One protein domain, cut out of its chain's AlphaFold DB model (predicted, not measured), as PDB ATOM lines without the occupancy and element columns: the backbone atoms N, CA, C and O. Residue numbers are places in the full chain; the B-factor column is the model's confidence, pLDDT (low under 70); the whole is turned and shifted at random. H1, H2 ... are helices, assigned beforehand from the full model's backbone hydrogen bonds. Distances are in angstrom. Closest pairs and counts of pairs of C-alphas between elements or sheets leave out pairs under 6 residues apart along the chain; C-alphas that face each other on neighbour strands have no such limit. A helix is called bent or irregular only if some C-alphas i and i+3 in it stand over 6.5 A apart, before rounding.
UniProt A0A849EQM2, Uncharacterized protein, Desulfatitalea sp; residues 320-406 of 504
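Overview. This is residues 320 to 406 of the 504 residues of an uncharacterized protein of Desulfatitalea sp (UniProt A0A849EQM2). Three helical pieces, H1, H2 and H3b, run up and down side by side in a short bundle, their centres making a triangle, and beyond it the last part of H2 folds back through a tight turn into H3a as a two-helix arm. At the other end of the rod, the long loop of residues 338 to 350 makes a wide excursion between H1 and H2. The printed part has 87 residues with three named helices, H1, H2 and H3 in that order, and no named strand; the class is all helix. The whole is loose, with a radius of gyration of the C-alphas of 15.3 A, and spans 53 by 23 by 21 A.

Along the chain. H1 covers residues 320 to 337, 25.5 A from first to last C-alpha, and begins at C-alpha 320 (160.344, 161.077, 167.348). H2 covers residues 351 to 374, 33.1 A long, beginning at C-alpha 351 (133.145, 164.630, 172.572), with a kink of 28 degrees near residue 365. H3, residues 379 to 404, was assigned as one helix by its hydrogen bonds but is bent: C-alphas 390 and 393 are 6.9 A apart. Its arms are H3a, residues 379 to 390, 19.0 A, and H3b, residues 393 to 404, 16.4 A, ending at C-alpha 404 (138.008, 171.585, 180.361).

Arrangement. H1, H2 and H3b form an up and down bundle, each running against the one before it. H1 and H2 are a hairpin and touch at a shallow tilt of 22 degrees, opposite ways; their closest C-alphas, of Asn 323 and Leu 364, are 6.4 A apart. H1 and H3b touch at a shallow tilt of 21 degrees, the same way, with the C-alphas of Leu 326 and Pro 393 closest at 4.9 A. Residues 356 to 363 of H2 touch residues 396 to 400 of H3b, opposite ways at a steep tilt of 38 degrees, only just past shallow; the closest C-alphas, of Thr 360 and Asn 396, are 6.4 A apart. H2 and H3a are also a hairpin: residues 367 to 374 of H2 touch H3a at a shallow tilt of 21 degrees, opposite ways, the C-alphas of Val 374 and Trp 381 closest at 5.6 A. H1 and H3a are close but not clearly touching, with 2 pairs of C-alphas within 8 A, the closest being those of Trp 322 and Asn 389 at 6.3 A. The arms H3a and H3b stand at a steep tilt of 59 degrees. Every O i to N i+4 pair is within hydrogen-bond range in H3b, against 11 of 14 in H1, 18 of 20 in H2 and 3 of 8 in H3a, where 7 of 9 O i to N i+3 pairs are within range.

Size, cuts and confidence. The C-alphas farthest apart, those of Asp 344 and Lys 379, are 54.1 A apart. The printed part has no cut. The link from H1 to H2 is long, with 13 residues, and that from H2 to H3 is tight, with 4; residues 375 to 380 stand free. The mean pLDDT of the printed part is 76.2, and it is under 70 at residues 338 to 348, residues 374 to 385 and residue 406.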
ATOM      1  N   SER A 320     160.903 162.325 166.836       84.00
ATOM      2  CA  SER A 320     160.344 161.077 167.348       84.00
ATOM      3  C   SER A 320     160.221 161.108 168.870       84.00
ATOM      4  O   SER A 320     159.143 160.823 169.381       84.00
ATOM      5  N   THR A 321     161.271 161.517 169.593       85.62
ATOM      6  CA  THR A 321     161.232 161.564 171.062       85.62
ATOM      7  C   THR A 321     160.235 162.599 171.585       85.62
ATOM      8  O   THR A 321     159.419 162.254 172.436       85.62
ATOM      9  N   TRP A 322     160.202 163.824 171.045       83.94
ATOM     10  CA  TRP A 322     159.216 164.831 171.470       83.94
ATOM     11  C   TRP A 322     157.771 164.460 171.101       83.94
ATOM     12  O   TRP A 322     156.860 164.752 171.873       83.94
ATOM     13  N   ASN A 323     157.546 163.741 169.998       84.38
ATOM     14  CA  ASN A 323     156.229 163.200 169.654       84.38
ATOM     15  C   ASN A 323     155.804 162.069 170.607       84.38
ATOM     16  O   ASN A 323     154.642 162.022 171.009       84.38
ATOM     17  N   THR A 324     156.732 161.200 171.026       85.75
ATOM     18  CA  THR A 324     156.483 160.193 172.072       85.75
ATOM     19  C   THR A 324     156.184 160.851 173.422       85.75
ATOM     20  O   THR A 324     155.227 160.449 174.078       85.75
ATOM     21  N   VAL A 325     156.921 161.897 173.813       85.19
ATOM     22  CA  VAL A 325     156.657 162.678 175.038       85.19
ATOM     23  C   VAL A 325     155.289 163.361 174.975       85.19
ATOM     24  O   VAL A 325     154.528 163.280 175.935       85.19
ATOM     25  N   LEU A 326     154.926 163.974 173.843       85.38
ATOM     26  CA  LEU A 326     153.604 164.576 173.643       85.38
ATOM     27  C   LEU A 326     152.486 163.526 173.768       85.38
ATOM     28  O   LEU A 326     151.524 163.754 174.504       85.38
ATOM     29  N   ALA A 327     152.632 162.360 173.131       83.75
ATOM     30  CA  ALA A 327     151.669 161.262 173.240       83.75
ATOM     31  C   ALA A 327     151.562 160.713 174.677       83.75
ATOM     32  O   ALA A 327     150.454 160.530 175.177       83.75
ATOM     33  N   ALA A 328     152.687 160.522 175.374       86.06
ATOM     34  CA  ALA A 328     152.710 160.090 176.771       86.06
ATOM     35  C   ALA A 328     152.065 161.130 177.707       86.06
ATOM     36  O   ALA A 328     151.249 160.772 178.553       86.06
ATOM     37  N   SER A 329     152.345 162.423 177.503       84.25
ATOM     38  CA  SER A 329     151.751 163.530 178.273       84.25
ATOM     39  C   SER A 329     150.234 163.669 178.084       84.25
ATOM     40  O   SER A 329     149.554 164.237 178.940       84.25
ATOM     41  N   ALA A 330     149.684 163.110 177.000       82.19
ATOM     42  CA  ALA A 330     148.245 163.045 176.780       82.19
ATOM     43  C   ALA A 330     147.564 161.916 177.578       82.19
ATOM     44  O   ALA A 330     146.367 162.019 177.841       82.19
ATOM     45  N   ILE A 331     148.282 160.874 178.021       81.69
ATOM     46  CA  ILE A 331     147.688 159.760 178.787       81.69
ATOM     47  C   ILE A 331     147.080 160.255 180.120       81.69
ATOM     48  O   ILE A 331     145.906 159.963 180.360       81.69
ATOM     49  N   PRO A 332     147.763 161.086 180.942       82.19
ATOM     50  CA  PRO A 332     147.139 161.742 182.094       82.19
ATOM     51  C   PRO A 332     145.922 162.608 181.737       82.19
ATOM     52  O   PRO A 332     144.948 162.628 182.487       82.19
ATOM     53  N   LEU A 333     145.929 163.286 180.581       80.38
ATOM     54  CA  LEU A 333     144.789 164.095 180.131       80.38
ATOM     55  C   LEU A 333     143.567 163.226 179.794       80.38
ATOM     56  O   LEU A 333     142.452 163.595 180.152       80.38
ATOM     57  N   PHE A 334     143.757 162.055 179.178       78.62
ATOM     58  CA  PHE A 334     142.682 161.072 179.003       78.62
ATOM     59  C   PHE A 334     142.217 160.467 180.337       78.62
ATOM     60  O   PHE A 334     141.022 160.249 180.512       78.62
ATOM     61  N   ALA A 335     143.118 160.235 181.297       77.38
ATOM     62  CA  ALA A 335     142.759 159.682 182.607       77.38
ATOM     63  C   ALA A 335     141.962 160.662 183.498       77.38
ATOM     64  O   ALA A 335     141.107 160.218 184.274       77.38
ATOM     65  N   ALA A 336     142.236 161.969 183.383       74.75
ATOM     66  CA  ALA A 336     141.623 163.037 184.179       74.75
ATOM     67  C   ALA A 336     140.413 163.717 183.506       74.75
ATOM     68  O   ALA A 336     139.441 164.037 184.182       74.75
ATOM     69  N   TYR A 337     140.453 163.935 182.185       72.88
ATOM     70  CA  TYR A 337     139.406 164.656 181.443       72.88
ATOM     71  C   TYR A 337     138.664 163.808 180.405       72.88
ATOM     72  O   TYR A 337     137.657 164.263 179.855       72.88
ATOM     73  N   GLY A 338     139.155 162.607 180.098       68.94
ATOM     74  CA  GLY A 338     138.489 161.697 179.175       68.94
ATOM     75  C   GLY A 338     137.238 161.074 179.791       68.94
ATOM     76  O   GLY A 338     137.193 160.765 180.981       68.94
ATOM     77  N   ASP A 339     136.214 160.856 178.970       67.62
ATOM     78  CA  ASP A 339     135.060 160.061 179.380       67.62
ATOM     79  C   ASP A 339     135.495 158.593 179.489       67.62
ATOM     80  O   ASP A 339     135.854 157.960 178.488       67.62
ATOM     81  N   ARG A 340     135.478 158.062 180.718       61.31
ATOM     82  CA  ARG A 340     135.870 156.680 181.018       61.31
ATOM     83  C   ARG A 340     134.819 155.716 180.473       61.31
ATOM     84  O   ARG A 340     133.730 155.570 181.023       61.31
ATOM     85  N   ALA A 341     135.166 155.075 179.368       55.12
ATOM     86  CA  ALA A 341     134.272 154.231 178.596       55.12
ATOM     87  C   ALA A 341     134.120 152.842 179.260       55.12
ATOM     88  O   ALA A 341     134.901 151.932 178.996       55.12
ATOM     89  N   TYR A 342     133.127 152.698 180.146       45.38
ATOM     90  CA  TYR A 342     132.809 151.457 180.871       45.38
ATOM     91  C   TYR A 342     131.511 150.800 180.360       45.38
ATOM     92  O   TYR A 342     130.484 151.467 180.230       45.38
ATOM     93  N   GLY A 343     131.544 149.479 180.143       47.34
ATOM     94  CA  GLY A 343     130.409 148.664 179.672       47.34
ATOM     95  C   GLY A 343     130.268 148.596 178.144       47.34
ATOM     96  O   GLY A 343     131.010 149.237 177.412       47.34
ATOM     97  N   ASP A 344     129.299 147.832 177.636       42.16
ATOM     98  CA  ASP A 344     129.248 147.425 176.212       42.16
ATOM     99  C   ASP A 344     129.045 148.572 175.200       42.16
ATOM    100  O   ASP A 344     129.327 148.418 174.016       42.16
ATOM    101  N   ASN A 345     128.601 149.747 175.662       49.22
ATOM    102  CA  ASN A 345     128.467 150.970 174.856       49.22
ATOM    103  C   ASN A 345     129.625 151.968 175.083       49.22
ATOM    104  O   ASN A 345     129.473 153.175 174.875       49.22
ATOM    105  N   ALA A 346     130.790 151.470 175.506       55.41
ATOM    106  CA  ALA A 346     132.036 152.203 175.717       55.41
ATOM    107  C   ALA A 346     132.643 152.782 174.419       55.41
ATOM    108  O   ALA A 346     133.711 152.368 173.971       55.41
ATOM    109  N   SER A 347     131.997 153.775 173.799       61.38
ATOM    110  CA  SER A 347     132.558 154.422 172.608       61.38
ATOM    111  C   SER A 347     133.805 155.251 172.974       61.38
ATOM    112  O   SER A 347     133.673 156.208 173.741       61.38
ATOM    113  N   PRO A 348     134.994 154.997 172.393       65.62
ATOM    114  CA  PRO A 348     136.168 155.842 172.626       65.62
ATOM    115  C   PRO A 348     136.027 157.233 171.981       65.62
ATOM    116  O   PRO A 348     136.757 158.153 172.335       65.62
ATOM    117  N   PHE A 349     135.063 157.413 171.072       75.88
ATOM    118  CA  PHE A 349     134.824 158.630 170.287       75.88
ATOM    119  C   PHE A 349     133.883 159.650 170.960       75.88
ATOM    120  O   PHE A 349     133.128 160.345 170.276       75.88
ATOM    121  N   THR A 350     133.893 159.762 172.294       72.69
ATOM    122  CA  THR A 350     133.101 160.799 172.981       72.69
ATOM    123  C   THR A 350     133.594 162.206 172.626       72.69
ATOM    124  O   THR A 350     134.725 162.397 172.179       72.69
ATOM    125  N   LYS A 351     132.769 163.235 172.869       79.38
ATOM    126  CA  LYS A 351     133.145 164.630 172.572       79.38
ATOM    127  C   LYS A 351     134.382 165.103 173.352       79.38
ATOM    128  O   LYS A 351     135.129 165.914 172.809       79.38
ATOM    129  N   LYS A 352     134.617 164.615 174.581       77.25
ATOM    130  CA  LYS A 352     135.840 164.928 175.346       77.25
ATOM    131  C   LYS A 352     137.043 164.181 174.768       77.25
ATOM    132  O   LYS A 352     138.043 164.809 174.430       77.25
ATOM    133  N   ASN A 353     136.920 162.870 174.560       81.31
ATOM    134  CA  ASN A 353     138.012 162.030 174.058       81.31
ATOM    135  C   ASN A 353     138.460 162.462 172.653       81.31
ATOM    136  O   ASN A 353     139.654 162.576 172.390       81.31
ATOM    137  N   LEU A 354     137.511 162.796 171.775       84.69
ATOM    138  CA  LEU A 354     137.780 163.307 170.432       84.69
ATOM    139  C   LEU A 354     138.387 164.723 170.449       84.69
ATOM    140  O   LEU A 354     139.162 165.051 169.555       84.69
ATOM    141  N   PHE A 355     138.117 165.540 171.476       85.50
ATOM    142  CA  PHE A 355     138.799 166.825 171.668       85.50
ATOM    143  C   PHE A 355     140.252 166.647 172.139       85.50
ATOM    144  O   PHE A 355     141.137 167.251 171.541       85.50
ATOM    145  N   ILE A 356     140.525 165.785 173.129       83.75
ATOM    146  CA  ILE A 356     141.899 165.498 173.603       83.75
ATOM    147  C   ILE A 356     142.729 164.835 172.489       83.75
ATOM    148  O   ILE A 356     143.877 165.213 172.241       83.75
ATOM    149  N   ALA A 357     142.147 163.866 171.774       86.25
ATOM    150  CA  ALA A 357     142.775 163.245 170.611       86.25
ATOM    151  C   ALA A 357     143.006 164.276 169.497       86.25
ATOM    152  O   ALA A 357     144.086 164.316 168.910       86.25
ATOM    153  N   GLY A 358     142.017 165.136 169.239       88.56
ATOM    154  CA  GLY A 358     142.082 166.202 168.246       88.56
ATOM    155  C   GLY A 358     143.171 167.232 168.543       88.56
ATOM    156  O   GLY A 358     143.951 167.541 167.647       88.56
ATOM    157  N   SER A 359     143.288 167.716 169.785       88.81
ATOM    158  CA  SER A 359     144.340 168.663 170.179       88.81
ATOM    159  C   SER A 359     145.722 168.012 170.111       88.81
ATOM    160  O   SER A 359     146.635 168.570 169.508       88.81
ATOM    161  N   THR A 360     145.868 166.789 170.622       87.12
ATOM    162  CA  THR A 360     147.145 166.059 170.596       87.12
ATOM    163  C   THR A 360     147.587 165.770 169.156       87.12
ATOM    164  O   THR A 360     148.740 166.009 168.803       87.12
ATOM    165  N   THR A 361     146.660 165.359 168.280       88.00
ATOM    166  CA  THR A 361     146.921 165.161 166.842       88.00
ATOM    167  C   THR A 361     147.230 166.481 166.131       88.00
ATOM    168  O   THR A 361     148.117 166.512 165.279       88.00
ATOM    169  N   LEU A 362     146.563 167.583 166.495       89.56
ATOM    170  CA  LEU A 362     146.868 168.918 165.976       89.56
ATOM    171  C   LEU A 362     148.305 169.322 166.326       89.56
ATOM    172  O   LEU A 362     149.033 169.745 165.435       89.56
ATOM    173  N   PHE A 363     148.740 169.160 167.580       88.69
ATOM    174  CA  PHE A 363     150.106 169.501 167.996       88.69
ATOM    175  C   PHE A 363     151.169 168.597 167.345       88.69
ATOM    176  O   PHE A 363     152.201 169.114 166.913       88.69
ATOM    177  N   LEU A 364     150.894 167.295 167.181       86.69
ATOM    178  CA  LEU A 364     151.745 166.363 166.424       86.69
ATOM    179  C   LEU A 364     151.875 166.768 164.942       86.69
ATOM    180  O   LEU A 364     152.974 166.782 164.391       86.69
ATOM    181  N   ALA A 365     150.765 167.127 164.289       85.00
ATOM    182  CA  ALA A 365     150.754 167.551 162.887       85.00
ATOM    183  C   ALA A 365     151.288 168.982 162.681       85.00
ATOM    184  O   ALA A 365     151.767 169.314 161.594       85.00
ATOM    185  N   ALA A 366     151.224 169.836 163.707       83.69
ATOM    186  CA  ALA A 366     151.648 171.228 163.632       83.69
ATOM    187  C   ALA A 366     153.149 171.371 163.366       83.69
ATOM    188  O   ALA A 366     153.516 172.240 162.583       83.69
ATOM    189  N   ASP A 367     154.008 170.515 163.930       75.62
ATOM    190  CA  ASP A 367     155.445 170.530 163.613       75.62
ATOM    191  C   ASP A 367     155.682 170.267 162.112       75.62
ATOM    192  O   ASP A 367     156.402 171.012 161.451       75.62
ATOM    193  N   ASP A 368     154.985 169.289 161.527       77.50
ATOM    194  CA  ASP A 368     155.112 168.950 160.103       77.50
ATOM    195  C   ASP A 368     154.561 170.055 159.174       77.50
ATOM    196  O   ASP A 368     155.116 170.322 158.105       77.50
ATOM    197  N   ILE A 369     153.508 170.764 159.601       80.12
ATOM    198  CA  ILE A 369     152.992 171.965 158.922       80.12
ATOM    199  C   ILE A 369     154.008 173.106 159.018       80.12
ATOM    200  O   ILE A 369     154.414 173.653 157.989       80.12
ATOM    201  N   ILE A 370     154.443 173.450 160.235       77.25
ATOM    202  CA  ILE A 370     155.424 174.506 160.501       77.25
ATOM    203  C   ILE A 370     156.690 174.236 159.688       77.25
ATOM    204  O   ILE A 370     157.197 175.158 159.056       77.25
ATOM    205  N   ASP A 371     157.162 172.990 159.597       72.19
ATOM    206  CA  ASP A 371     158.381 172.662 158.860       72.19
ATOM    207  C   ASP A 371     158.281 172.930 157.358       72.19
ATOM    208  O   ASP A 371     159.231 173.430 156.753       72.19
ATOM    209  N   ARG A 372     157.121 172.662 156.747       75.44
ATOM    210  CA  ARG A 372     156.877 172.921 155.317       75.44
ATOM    211  C   ARG A 372     156.909 174.419 154.988       75.44
ATOM    212  O   ARG A 372     157.311 174.787 153.881       75.44
ATOM    213  N   TYR A 373     156.549 175.284 155.941       74.38
ATOM    214  CA  TYR A 373     156.692 176.740 155.817       74.38
ATOM    215  C   TYR A 373     158.102 177.224 156.212       74.38
ATOM    216  O   TYR A 373     158.719 177.992 155.471       74.38
ATOM    217  N   VAL A 374     158.668 176.723 157.313       67.31
ATOM    218  CA  VAL A 374     160.018 177.050 157.812       67.31
ATOM    219  C   VAL A 374     161.115 176.638 156.830       67.31
ATOM    220  O   VAL A 374     162.107 177.352 156.702       67.31
ATOM    221  N   ALA A 375     160.937 175.561 156.064       60.59
ATOM    222  CA  ALA A 375     161.859 175.156 155.001       60.59
ATOM    223  C   ALA A 375     161.993 176.194 153.867       60.59
ATOM    224  O   ALA A 375     162.953 176.133 153.098       60.59
ATOM    225  N   ARG A 376     161.060 177.156 153.769       62.22
ATOM    226  CA  ARG A 376     161.128 178.324 152.870       62.22
ATOM    227  C   ARG A 376     161.608 179.605 153.574       62.22
ATOM    228  O   ARG A 376     161.889 180.588 152.894       62.22
ATOM    229  N   GLY A 377     161.711 179.606 154.904       56.88
ATOM    230  CA  GLY A 377     162.216 180.719 155.712       56.88
ATOM    231  C   GLY A 377     163.741 180.695 155.901       56.88
ATOM    232  O   GLY A 377     164.381 179.645 155.857       56.88
ATOM    233  N   GLY A 378     164.341 181.869 156.128       63.12
ATOM    234  CA  GLY A 378     165.785 182.010 156.399       63.12
ATOM    235  C   GLY A 378     166.224 181.475 157.775       63.12
ATOM    236  O   GLY A 378     165.380 181.082 158.582       63.12
ATOM    237  N   LYS A 379     167.544 181.511 158.072       66.12
ATOM    238  CA  LYS A 379     168.186 180.905 159.273       66.12
ATOM    239  C   LYS A 379     167.362 181.063 160.576       66.12
ATOM    240  O   LYS A 379     167.193 180.082 161.296       66.12
ATOM    241  N   LYS A 380     166.782 182.246 160.843       66.12
ATOM    242  CA  LYS A 380     165.966 182.534 162.048       66.12
ATOM    243  C   LYS A 380     164.750 181.608 162.229       66.12
ATOM    244  O   LYS A 380     164.519 181.136 163.337       66.12
ATOM    245  N   TRP A 381     164.010 181.290 161.163       65.56
ATOM    246  CA  TRP A 381     162.799 180.453 161.247       65.56
ATOM    247  C   TRP A 381     163.099 179.009 161.674       65.56
ATOM    248  O   TRP A 381     162.276 178.377 162.331       65.56
ATOM    249  N   ARG A 382     164.302 178.494 161.374       65.50
ATOM    250  CA  ARG A 382     164.711 177.143 161.790       65.50
ATOM    251  C   ARG A 382     164.818 177.002 163.310       65.50
ATOM    252  O   ARG A 382     164.360 175.983 163.827       65.50
ATOM    253  N   LYS A 383     165.333 178.017 164.025       67.06
ATOM    254  CA  LYS A 383     165.392 178.003 165.503       67.06
ATOM    255  C   LYS A 383     163.984 177.862 166.118       67.06
ATOM    256  O   LYS A 383     163.823 177.116 167.079       67.06
ATOM    257  N   GLY A 384     162.954 178.449 165.496       67.19
ATOM    258  CA  GLY A 384     161.555 178.338 165.939       67.19
ATOM    259  C   GLY A 384     161.016 176.903 166.039       67.19
ATOM    260  O   GLY A 384     160.288 176.600 166.978       67.19
ATOM    261  N   THR A 385     161.425 175.988 165.150       68.12
ATOM    262  CA  THR A 385     160.989 174.571 165.227       68.12
ATOM    263  C   THR A 385     161.532 173.832 166.451       68.12
ATOM    264  O   THR A 385     160.855 172.971 166.996       68.12
ATOM    265  N   GLY A 386     162.727 174.193 166.932       70.12
ATOM    266  CA  GLY A 386     163.270 173.617 168.166       70.12
ATOM    267  C   GLY A 386     162.480 174.045 169.405       70.12
ATOM    268  O   GLY A 386     162.286 173.237 170.309       70.12
ATOM    269  N   ILE A 387     161.989 175.289 169.407       78.94
ATOM    270  CA  ILE A 387     161.161 175.857 170.479       78.94
ATOM    271  C   ILE A 387     159.755 175.247 170.447       78.94
ATOM    272  O   ILE A 387     159.253 174.843 171.492       78.94
ATOM    273  N   TRP A 388     159.142 175.114 169.262       82.25
ATOM    274  CA  TRP A 388     157.805 174.522 169.120       82.25
ATOM    275  C   TRP A 388     157.725 173.115 169.720       82.25
ATOM    276  O   TRP A 388     156.814 172.839 170.490       82.25
ATOM    277  N   ASN A 389     158.701 172.249 169.443       77.75
ATOM    278  CA  ASN A 389     158.651 170.859 169.904       77.75
ATOM    279  C   ASN A 389     158.840 170.708 171.423       77.75
ATOM    280  O   ASN A 389     158.299 169.770 171.995       77.75
ATOM    281  N   ILE A 390     159.553 171.638 172.071       82.50
ATOM    282  CA  ILE A 390     159.635 171.711 173.540       82.50
ATOM    283  C   ILE A 390     158.330 172.283 174.114       82.50
ATOM    284  O   ILE A 390     157.839 171.805 175.130       82.50
ATOM    285  N   ALA A 391     157.749 173.296 173.464       85.25
ATOM    286  CA  ALA A 391     156.532 173.956 173.929       85.25
ATOM    287  C   ALA A 391     155.257 173.118 173.717       85.25
ATOM    288  O   ALA A 391     154.306 173.273 174.477       85.25
ATOM    289  N   ALA A 392     155.209 172.242 172.708       84.94
ATOM    290  CA  ALA A 392     153.995 171.537 172.291       84.94
ATOM    291  C   ALA A 392     153.338 170.666 173.389       84.94
ATOM    292  O   ALA A 392     152.116 170.754 173.514       84.94
ATOM    293  N   PRO A 393     154.068 169.895 174.227       83.12
ATOM    294  CA  PRO A 393     153.476 169.202 175.377       83.12
ATOM    295  C   PRO A 393     152.787 170.164 176.354       83.12
ATOM    296  O   PRO A 393     151.603 170.002 176.641       83.12
ATOM    297  N   PHE A 394     153.481 171.221 176.791       86.75
ATOM    298  CA  PHE A 394     152.935 172.218 177.721       86.75
ATOM    299  C   PHE A 394     151.772 173.016 177.113       86.75
ATOM    300  O   PHE A 394     150.797 173.308 177.801       86.75
ATOM    301  N   ALA A 395     151.836 173.332 175.817       87.50
ATOM    302  CA  ALA A 395     150.781 174.033 175.094       87.50
ATOM    303  C   ALA A 395     149.528 173.161 174.904       87.50
ATOM    304  O   ALA A 395     148.418 173.665 175.065       87.50
ATOM    305  N   ASN A 396     149.682 171.859 174.629       87.50
ATOM    306  CA  ASN A 396     148.566 170.910 174.599       87.50
ATOM    307  C   ASN A 396     147.930 170.778 175.990       87.50
ATOM    308  O   ASN A 396     146.715 170.905 176.121       87.50
ATOM    309  N   TRP A 397     148.748 170.610 177.034       84.81
ATOM    310  CA  TRP A 397     148.289 170.493 178.421       84.81
ATOM    311  C   TRP A 397     147.545 171.753 178.886       84.81
ATOM    312  O   TRP A 397     146.423 171.663 179.379       84.81
ATOM    313  N   GLY A 398     148.109 172.939 178.637       87.12
ATOM    314  CA  GLY A 398     147.492 174.227 178.958       87.12
ATOM    315  C   GLY A 398     146.216 174.519 178.161       87.12
ATOM    316  O   GLY A 398     145.259 175.050 178.724       87.12
ATOM    317  N   LEU A 399     146.154 174.135 176.879       87.75
ATOM    318  CA  LEU A 399     144.946 174.259 176.055       87.75
ATOM    319  C   LEU A 399     143.839 173.325 176.556       87.75
ATOM    320  O   LEU A 399     142.704 173.765 176.737       87.75
ATOM    321  N   VAL A 400     144.160 172.056 176.820       84.00
ATOM    322  CA  VAL A 400     143.202 171.073 177.346       84.00
ATOM    323  C   VAL A 400     142.694 171.495 178.727       84.00
ATOM    324  O   VAL A 400     141.481 171.500 178.944       84.00
ATOM    325  N   TYR A 401     143.584 171.946 179.617       83.94
ATOM    326  CA  TYR A 401     143.221 172.518 180.913       83.94
ATOM    327  C   TYR A 401     142.275 173.716 180.753       83.94
ATOM    328  O   TYR A 401     141.175 173.704 181.299       83.94
ATOM    329  N   ALA A 402     142.641 174.723 179.952       85.81
ATOM    330  CA  ALA A 402     141.832 175.929 179.765       85.81
ATOM    331  C   ALA A 402     140.424 175.644 179.207       85.81
ATOM    332  O   ALA A 402     139.468 176.307 179.612       85.81
ATOM    333  N   PHE A 403     140.279 174.650 178.323       82.06
ATOM    334  CA  PHE A 403     138.987 174.265 177.742       82.06
ATOM    335  C   PHE A 403     138.146 173.315 178.609       82.06
ATOM    336  O   PHE A 403     136.942 173.207 178.360       82.06
ATOM    337  N   MET A 404     138.729 172.613 179.591       75.94
ATOM    338  CA  MET A 404     138.008 171.585 180.361       75.94
ATOM    339  C   MET A 404     137.982 171.769 181.883       75.94
ATOM    340  O   MET A 404     137.132 171.150 182.513       75.94
ATOM    341  N   ARG A 405     138.778 172.676 182.467       72.25
ATOM    342  CA  ARG A 405     138.829 172.975 183.921       72.25
ATOM    343  C   ARG A 405     137.492 173.319 184.610       72.25
ATOM    344  O   ARG A 405     137.431 173.307 185.830       72.25
ATOM    345  N   ASN A 406     136.456 173.685 183.851       62.59
ATOM    346  CA  ASN A 406     135.134 174.060 184.371       62.59
ATOM    347  C   ASN A 406     134.100 172.916 184.281       62.59
ATOM    348  O   ASN A 406     133.024 173.029 184.855       62.59
TER     349      ASN A 406